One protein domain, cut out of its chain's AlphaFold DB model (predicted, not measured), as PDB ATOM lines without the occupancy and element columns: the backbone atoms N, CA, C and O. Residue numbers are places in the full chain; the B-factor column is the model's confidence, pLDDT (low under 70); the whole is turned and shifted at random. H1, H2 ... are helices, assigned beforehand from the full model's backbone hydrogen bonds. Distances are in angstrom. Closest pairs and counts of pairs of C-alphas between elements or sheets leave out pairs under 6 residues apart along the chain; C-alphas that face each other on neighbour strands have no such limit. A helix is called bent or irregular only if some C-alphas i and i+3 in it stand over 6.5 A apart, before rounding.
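AT A GLANCE: This is residues 124 to 188 of the 242 residues of an uncharacterized protein of Saprolegnia parasitica (strain CBS 223.65) (UniProt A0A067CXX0). Two long helices, H1 and H2, stand side by side with a gap between them and run opposite ways, like a narrow, flat U that opens slightly from its closed end. The link of residues 154 to 158 makes the turn at that closed end, and the helices come nearest to each other beside it. The printed part has 65 residues, with two named helices in the order H1, H2, no named strand, and the class all helix. The whole is only just loose, close to extended, with a radius of gyration of the C-alphas of 16.1 A and spans of 50 by 22 by 7 A.

IN THESE COORDINATES: H1 takes residues 124 to 153 and is 42.9 A long from C-alpha 124 at (14.125, -27.790, 15.803) to C-alpha 153 at (18.128, 9.312, 36.981). H2 takes residues 159 to 188 and is 44.5 A long, ending with C-alpha 188 at (-2.418, -19.219, 10.339). Neither helix is bent.

HOW THE PARTS SIT: H1 and H2 are close but not clearly touching, with 2 pairs of C-alphas within 8 A. Their closest C-alphas are those of Cys 152 and Cys 162, 6.7 A apart. Their lines stand at a shallow tilt of 12 degrees, opposite ways, and their centres are 14.7 A apart. Residues 124 to 140 of H1, residues 153 to 160, and residues 174 to 188 of H2 stand free. In H1 every O i to N i+4 pair is within hydrogen-bond range; in H2 23 of 26 are.

THE WHOLE: The C-alphas farthest apart, those of Phe 124 and Ser 157, are 51.3 A apart. The first and last printed C-alphas, those of Phe 124 and Arg 188, are 19.4 A apart. The printed part has no cut, and the link from H1 to H2 is tight. The mean pLDDT of the printed part is 75.2; residues 151 to 152, 154 to 162, 165, 176 and 186 to 188 are under 70.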
ATOM      1  N   PHE A 124      12.897 -28.520  15.541       81.06
ATOM      2  CA  PHE A 124      14.125 -27.790  15.803       81.06
ATOM      3  C   PHE A 124      14.137 -26.415  15.127       81.06
ATOM      4  O   PHE A 124      14.425 -25.430  15.803       81.06
ATOM      5  N   ASP A 125      13.728 -26.316  13.859       76.25
ATOM      6  CA  ASP A 125      13.674 -25.033  13.140       76.25
ATOM      7  C   ASP A 125      12.679 -24.064  13.793       76.25
ATOM      8  O   ASP A 125      12.962 -22.876  13.970       76.25
ATOM      9  N   ILE A 126      11.541 -24.589  14.255       81.25
ATOM     10  CA  ILE A 126      10.523 -23.807  14.966       81.25
ATOM     11  C   ILE A 126      11.062 -23.298  16.313       81.25
ATOM     12  O   ILE A 126      10.851 -22.135  16.677       81.25
ATOM     13  N   VAL A 127      11.765 -24.150  17.066       89.31
ATOM     14  CA  VAL A 127      12.328 -23.795  18.380       89.31
ATOM     15  C   VAL A 127      13.461 -22.780  18.239       89.31
ATOM     16  O   VAL A 127      13.466 -21.778  18.956       89.31
ATOM     17  N   VAL A 128      14.386 -22.989  17.297       84.94
ATOM     18  CA  VAL A 128      15.502 -22.068  17.041       84.94
ATOM     19  C   VAL A 128      14.979 -20.711  16.574       84.94
ATOM     20  O   VAL A 128      15.370 -19.685  17.136       84.94
ATOM     21  N   GLY A 129      14.028 -20.691  15.635       83.12
ATOM     22  CA  GLY A 129      13.386 -19.454  15.189       83.12
ATOM     23  C   GLY A 129      12.709 -18.698  16.336       83.12
ATOM     24  O   GLY A 129      12.853 -17.483  16.460       83.12
ATOM     25  N   SER A 130      12.035 -19.414  17.239       86.31
ATOM     26  CA  SER A 130      11.374 -18.805  18.401       86.31
ATOM     27  C   SER A 130      12.369 -18.207  19.402       86.31
ATOM     28  O   SER A 130      12.136 -17.115  19.921       86.31
ATOM     29  N   LEU A 131      13.491 -18.883  19.667       89.19
ATOM     30  CA  LEU A 131      14.524 -18.396  20.588       89.19
ATOM     31  C   LEU A 131      15.217 -17.135  20.069       89.19
ATOM     32  O   LEU A 131      15.424 -16.198  20.843       89.19
ATOM     33  N   LEU A 132      15.527 -17.086  18.771       87.81
ATOM     34  CA  LEU A 132      16.121 -15.902  18.150       87.81
ATOM     35  C   LEU A 132      15.188 -14.697  18.273       87.81
ATOM     36  O   LEU A 132      15.608 -13.648  18.763       87.81
ATOM     37  N   MET A 133      13.903 -14.881  17.961       83.38
ATOM     38  CA  MET A 133      12.900 -13.822  18.090       83.38
ATOM     39  C   MET A 133      12.802 -13.323  19.538       83.38
ATOM     40  O   MET A 133      12.841 -12.119  19.783       83.38
ATOM     41  N   MET A 134      12.747 -14.228  20.521       85.06
ATOM     42  CA  MET A 134      12.698 -13.852  21.940       85.06
ATOM     43  C   MET A 134      13.956 -13.108  22.406       85.06
ATOM     44  O   MET A 134      13.849 -12.187  23.219       85.06
ATOM     45  N   SER A 135      15.131 -13.472  21.886       88.19
ATOM     46  CA  SER A 135      16.388 -12.811  22.241       88.19
ATOM     47  C   SER A 135      16.410 -11.345  21.794       88.19
ATOM     48  O   SER A 135      16.756 -10.474  22.592       88.19
ATOM     49  N   GLU A 136      15.939 -11.041  20.580       86.94
ATOM     50  CA  GLU A 136      15.894  -9.667  20.071       86.94
ATOM     51  C   GLU A 136      14.933  -8.794  20.878       86.94
ATOM     52  O   GLU A 136      15.288  -7.682  21.277       86.94
ATOM     53  N   PHE A 137      13.740  -9.309  21.200       82.62
ATOM     54  CA  PHE A 137      12.778  -8.584  22.033       82.62
ATOM     55  C   PHE A 137      13.315  -8.311  23.441       82.62
ATOM     56  O   PHE A 137      13.082  -7.226  23.981       82.62
ATOM     57  N   LEU A 138      14.055  -9.256  24.029       87.94
ATOM     58  CA  LEU A 138      14.670  -9.067  25.341       87.94
ATOM     59  C   LEU A 138      15.764  -7.989  25.294       87.94
ATOM     60  O   LEU A 138      15.801  -7.121  26.165       87.94
ATOM     61  N   PHE A 139      16.608  -7.992  24.258       84.50
ATOM     62  CA  PHE A 139      17.640  -6.971  24.060       84.50
ATOM     63  C   PHE A 139      17.044  -5.576  23.817       84.50
ATOM     64  O   PHE A 139      17.451  -4.608  24.466       84.50
ATOM     65  N   LEU A 140      16.040  -5.455  22.944       85.12
ATOM     66  CA  LEU A 140      15.324  -4.198  22.686       85.12
ATOM     67  C   LEU A 140      14.608  -3.676  23.941       85.12
ATOM     68  O   LEU A 140      14.674  -2.487  24.253       85.12
ATOM     69  N   GLY A 141      13.964  -4.563  24.704       85.62
ATOM     70  CA  GLY A 141      13.314  -4.206  25.965       85.62
ATOM     71  C   GLY A 141      14.306  -3.744  27.035       85.62
ATOM     72  O   GLY A 141      14.075  -2.736  27.708       85.62
ATOM     73  N   CYS A 142      15.435  -4.443  27.170       81.25
ATOM     74  CA  CYS A 142      16.469  -4.119  28.150       81.25
ATOM     75  C   CYS A 142      17.154  -2.782  27.826       81.25
ATOM     76  O   CYS A 142      17.259  -1.915  28.693       81.25
ATOM     77  N   THR A 143      17.533  -2.564  26.564       81.81
ATOM     78  CA  THR A 143      18.140  -1.300  26.111       81.81
ATOM     79  C   THR A 143      17.199  -0.110  26.299       81.81
ATOM     80  O   THR A 143      17.626   0.917  26.828       81.81
ATOM     81  N   MET A 144      15.909  -0.248  25.970       83.88
ATOM     82  CA  MET A 144      14.909   0.794  26.238       83.88
ATOM     83  C   MET A 144      14.728   1.066  27.732       83.88
ATOM     84  O   MET A 144      14.638   2.221  28.140       83.88
ATOM     85  N   THR A 145      14.715   0.028  28.569       81.94
ATOM     86  CA  THR A 145      14.577   0.194  30.023       81.94
ATOM     87  C   THR A 145      15.786   0.914  30.618       81.94
ATOM     88  O   THR A 145      15.615   1.861  31.381       81.94
ATOM     89  N   LEU A 146      17.006   0.527  30.233       80.50
ATOM     90  CA  LEU A 146      18.233   1.198  30.669       80.50
ATOM     91  C   LEU A 146      18.297   2.646  30.184       80.50
ATOM     92  O   LEU A 146      18.701   3.518  30.946       80.50
ATOM     93  N   PHE A 147      17.850   2.921  28.957       80.00
ATOM     94  CA  PHE A 147      17.757   4.282  28.438       80.00
ATOM     95  C   PHE A 147      16.786   5.136  29.263       80.00
ATOM     96  O   PHE A 147      17.123   6.248  29.654       80.00
ATOM     97  N   LEU A 148      15.609   4.601  29.604       77.12
ATOM     98  CA  LEU A 148      14.645   5.292  30.462       77.12
ATOM     99  C   LEU A 148      15.181   5.510  31.881       77.12
ATOM    100  O   LEU A 148      14.974   6.584  32.445       77.12
ATOM    101  N   LEU A 149      15.882   4.525  32.450       77.75
ATOM    102  CA  LEU A 149      16.524   4.659  33.758       77.75
ATOM    103  C   LEU A 149      17.605   5.734  33.723       77.75
ATOM    104  O   LEU A 149      17.587   6.610  34.577       77.75
ATOM    105  N   TYR A 150      18.473   5.723  32.710       79.19
ATOM    106  CA  TYR A 150      19.499   6.742  32.511       79.19
ATOM    107  C   TYR A 150      18.868   8.139  32.380       79.19
ATOM    108  O   TYR A 150      19.224   9.053  33.117       79.19
ATOM    109  N   CYS A 151      17.851   8.295  31.526       69.62
ATOM    110  CA  CYS A 151      17.168   9.573  31.326       69.62
ATOM    111  C   CYS A 151      16.410  10.079  32.563       69.62
ATOM    112  O   CYS A 151      16.370  11.290  32.776       69.62
ATOM    113  N   CYS A 152      15.797   9.201  33.368       69.88
ATOM    114  CA  CYS A 152      15.072   9.632  34.569       69.88
ATOM    115  C   CYS A 152      15.988   9.770  35.810       69.88
ATOM    116  O   CYS A 152      15.613  10.506  36.722       69.88
ATOM    117  N   PHE A 153      17.169   9.129  35.872       71.19
ATOM    118  CA  PHE A 153      18.128   9.312  36.981       71.19
ATOM    119  C   PHE A 153      18.988  10.573  36.838       71.19
ATOM    120  O   PHE A 153      19.309  11.197  37.846       71.19
ATOM    121  N   ASP A 154      19.339  10.971  35.612       67.69
ATOM    122  CA  ASP A 154      20.290  12.073  35.380       67.69
ATOM    123  C   ASP A 154      19.655  13.474  35.577       67.69
ATOM    124  O   ASP A 154      20.354  14.483  35.624       67.69
ATOM    125  N   PHE A 155      18.325  13.578  35.739       52.38
ATOM    126  CA  PHE A 155      17.637  14.870  35.899       52.38
ATOM    127  C   PHE A 155      16.511  14.856  36.953       52.38
ATOM    128  O   PHE A 155      15.334  14.701  36.610       52.38
ATOM    129  N   PRO A 156      16.813  15.153  38.233       59.44
ATOM    130  CA  PRO A 156      15.791  15.311  39.273       59.44
ATOM    131  C   PRO A 156      14.823  16.489  39.031       59.44
ATOM    132  O   PRO A 156      13.789  16.575  39.686       59.44
ATOM    133  N   SER A 157      15.095  17.387  38.077       60.28
ATOM    134  CA  SER A 157      14.241  18.549  37.780       60.28
ATOM    135  C   SER A 157      13.141  18.308  36.733       60.28
ATOM    136  O   SER A 157      12.302  19.186  36.545       60.28
ATOM    137  N   ARG A 158      13.080  17.137  36.071       58.62
ATOM    138  CA  ARG A 158      12.081  16.834  35.012       58.62
ATOM    139  C   ARG A 158      11.177  15.627  35.296       58.62
ATOM    140  O   ARG A 158      10.655  14.983  34.387       58.62
ATOM    141  N   VAL A 159      10.920  15.340  36.570       59.03
ATOM    142  CA  VAL A 159      10.097  14.189  36.999       59.03
ATOM    143  C   VAL A 159       8.648  14.263  36.473       59.03
ATOM    144  O   VAL A 159       8.014  13.231  36.246       59.03
ATOM    145  N   GLN A 160       8.117  15.465  36.212       64.50
ATOM    146  CA  GLN A 160       6.773  15.638  35.640       64.50
ATOM    147  C   GLN A 160       6.685  15.265  34.148       64.50
ATOM    148  O   GLN A 160       5.650  14.743  33.726       64.50
ATOM    149  N   ASP A 161       7.766  15.420  33.378       64.88
ATOM    150  CA  ASP A 161       7.800  15.037  31.960       64.88
ATOM    151  C   ASP A 161       8.011  13.517  31.784       64.88
ATOM    152  O   ASP A 161       7.400  12.919  30.892       64.88
ATOM    153  N   CYS A 162       8.765  12.850  32.684       59.38
ATOM    154  CA  CYS A 162       8.942  11.379  32.657       59.38
ATOM    155  C   CYS A 162       7.593  10.636  32.768       59.38
ATOM    156  O   CYS A 162       7.409   9.613  32.112       59.38
ATOM    157  N   LYS A 163       6.604  11.156  33.519       70.31
ATOM    158  CA  LYS A 163       5.272  10.519  33.613       70.31
ATOM    159  C   LYS A 163       4.524  10.496  32.276       70.31
ATOM    160  O   LYS A 163       3.889   9.491  31.956       70.31
ATOM    161  N   ARG A 164       4.604  11.572  31.480       74.12
ATOM    162  CA  ARG A 164       4.003  11.596  30.133       74.12
ATOM    163  C   ARG A 164       4.746  10.667  29.182       74.12
ATOM    164  O   ARG A 164       4.099   9.967  28.408       74.12
ATOM    165  N   LEU A 165       6.075  10.621  29.268       69.94
ATOM    166  CA  LEU A 165       6.887   9.743  28.425       69.94
ATOM    167  C   LEU A 165       6.586   8.259  28.681       69.94
ATOM    168  O   LEU A 165       6.440   7.490  27.733       69.94
ATOM    169  N   TRP A 166       6.407   7.870  29.947       74.75
ATOM    170  CA  TRP A 166       6.041   6.502  30.324       74.75
ATOM    171  C   TRP A 166       4.679   6.095  29.752       74.75
ATOM    172  O   TRP A 166       4.536   5.007  29.197       74.75
ATOM    173  N   ALA A 167       3.691   6.996  29.797       76.12
ATOM    174  CA  ALA A 167       2.386   6.757  29.182       76.12
ATOM    175  C   ALA A 167       2.494   6.547  27.657       76.12
ATOM    176  O   ALA A 167       1.850   5.646  27.115       76.12
ATOM    177  N   TYR A 168       3.346   7.318  26.968       72.19
ATOM    178  CA  TYR A 168       3.607   7.120  25.537       72.19
ATOM    179  C   TYR A 168       4.304   5.788  25.249       72.19
ATOM    180  O   TYR A 168       3.856   5.070  24.355       72.19
ATOM    181  N   ALA A 169       5.333   5.426  26.019       73.12
ATOM    182  CA  ALA A 169       6.058   4.167  25.851       73.12
ATOM    183  C   ALA A 169       5.133   2.952  26.034       73.12
ATOM    184  O   ALA A 169       5.069   2.088  25.160       73.12
ATOM    185  N   VAL A 170       4.329   2.934  27.102       77.25
ATOM    186  CA  VAL A 170       3.340   1.868  27.341       77.25
ATOM    187  C   VAL A 170       2.306   1.812  26.211       77.25
ATOM    188  O   VAL A 170       1.957   0.727  25.746       77.25
ATOM    189  N   SER A 171       1.859   2.966  25.702       73.69
ATOM    190  CA  SER A 171       0.916   3.004  24.577       73.69
ATOM    191  C   SER A 171       1.516   2.453  23.277       73.69
ATOM    192  O   SER A 171       0.823   1.761  22.529       73.69
ATOM    193  N   ALA A 172       2.799   2.718  23.014       70.56
ATOM    194  CA  ALA A 172       3.495   2.238  21.828       70.56
ATOM    195  C   ALA A 172       3.687   0.716  21.885       70.56
ATOM    196  O   ALA A 172       3.356   0.024  20.922       70.56
ATOM    197  N   VAL A 173       4.103   0.188  23.042       72.44
ATOM    198  CA  VAL A 173       4.215  -1.261  23.277       72.44
ATOM    199  C   VAL A 173       2.858  -1.947  23.096       72.44
ATOM    200  O   VAL A 173       2.771  -2.962  22.406       72.44
ATOM    201  N   GLY A 174       1.779  -1.359  23.625       72.88
ATOM    202  CA  GLY A 174       0.421  -1.875  23.436       72.88
ATOM    203  C   GLY A 174      -0.001  -1.946  21.962       72.88
ATOM    204  O   GLY A 174      -0.569  -2.952  21.528       72.88
ATOM    205  N   ARG A 175       0.324  -0.921  21.160       73.25
ATOM    206  CA  ARG A 175       0.039  -0.911  19.711       73.25
ATOM    207  C   ARG A 175       0.871  -1.945  18.950       73.25
ATOM    208  O   ARG A 175       0.331  -2.620  18.074       73.25
ATOM    209  N   CYS A 176       2.146  -2.117  19.301       66.25
ATOM    210  CA  CYS A 176       3.002  -3.149  18.709       66.25
ATOM    211  C   CYS A 176       2.496  -4.562  19.028       66.25
ATOM    212  O   CYS A 176       2.393  -5.389  18.123       66.25
ATOM    213  N   ALA A 177       2.101  -4.829  20.277       70.62
ATOM    214  CA  ALA A 177       1.552  -6.126  20.671       70.62
ATOM    215  C   ALA A 177       0.270  -6.472  19.892       70.62
ATOM    216  O   ALA A 177       0.107  -7.605  19.436       70.62
ATOM    217  N   ALA A 178      -0.616  -5.492  19.673       76.19
ATOM    218  CA  ALA A 178      -1.815  -5.679  18.857       76.19
ATOM    219  C   ALA A 178      -1.480  -5.997  17.387       76.19
ATOM    220  O   ALA A 178      -2.062  -6.918  16.811       76.19
ATOM    221  N   ALA A 179      -0.510  -5.292  16.795       71.31
ATOM    222  CA  ALA A 179      -0.078  -5.525  15.415       71.31
ATOM    223  C   ALA A 179       0.564  -6.913  15.220       71.31
ATOM    224  O   ALA A 179       0.269  -7.597  14.239       71.31
ATOM    225  N   ILE A 180       1.384  -7.364  16.176       70.06
ATOM    226  CA  ILE A 180       1.977  -8.712  16.162       70.06
ATOM    227  C   ILE A 180       0.875  -9.775  16.227       70.06
ATOM    228  O   ILE A 180       0.889 -10.729  15.451       70.06
ATOM    229  N   ARG A 181      -0.125  -9.583  17.098       77.94
ATOM    230  CA  ARG A 181      -1.255 -10.511  17.237       77.94
ATOM    231  C   ARG A 181      -2.068 -10.630  15.943       77.94
ATOM    232  O   ARG A 181      -2.476 -11.734  15.593       77.94
ATOM    233  N   LEU A 182      -2.258  -9.522  15.219       79.19
ATOM    234  CA  LEU A 182      -2.930  -9.513  13.915       79.19
ATOM    235  C   LEU A 182      -2.121 -10.250  12.838       79.19
ATOM    236  O   LEU A 182      -2.696 -11.043  12.095       79.19
ATOM    237  N   ARG A 183      -0.794 -10.063  12.783       73.88
ATOM    238  CA  ARG A 183       0.061 -10.833  11.860       73.88
ATOM    239  C   ARG A 183       0.017 -12.330  12.148       73.88
ATOM    240  O   ARG A 183      -0.109 -13.115  11.216       73.88
ATOM    241  N   PHE A 184       0.065 -12.721  13.420       71.69
ATOM    242  CA  PHE A 184       0.054 -14.135  13.805       71.69
ATOM    243  C   PHE A 184      -1.263 -14.837  13.436       71.69
ATOM    244  O   PHE A 184      -1.263 -15.998  13.034       71.69
ATOM    245  N   GLN A 185      -2.388 -14.122  13.538       76.81
ATOM    246  CA  GLN A 185      -3.694 -14.602  13.074       76.81
ATOM    247  C   GLN A 185      -3.722 -14.765  11.546       76.81
ATOM    248  O   GLN A 185      -4.217 -15.773  11.050       76.81
ATOM    249  N   TYR A 186      -3.142 -13.818  10.800       68.69
ATOM    250  CA  TYR A 186      -3.126 -13.863   9.334       68.69
ATOM    251  C   TYR A 186      -2.255 -15.003   8.780       68.69
ATOM    252  O   TYR A 186      -2.661 -15.696   7.849       68.69
ATOM    253  N   SER A 187      -1.095 -15.264   9.389       65.31
ATOM    254  CA  SER A 187      -0.207 -16.360   8.972       65.31
ATOM    255  C   SER A 187      -0.808 -17.751   9.186       65.31
ATOM    256  O   SER A 187      -0.480 -18.667   8.444       65.31
ATOM    257  N   ARG A 188      -1.723 -17.932  10.151       61.59
ATOM    258  CA  ARG A 188      -2.418 -19.219  10.339       61.59
ATOM    259  C   ARG A 188      -3.505 -19.494   9.299       61.59
ATOM    260  O   ARG A 188      -3.856 -20.650   9.100       61.59
TER     261      ARG A 188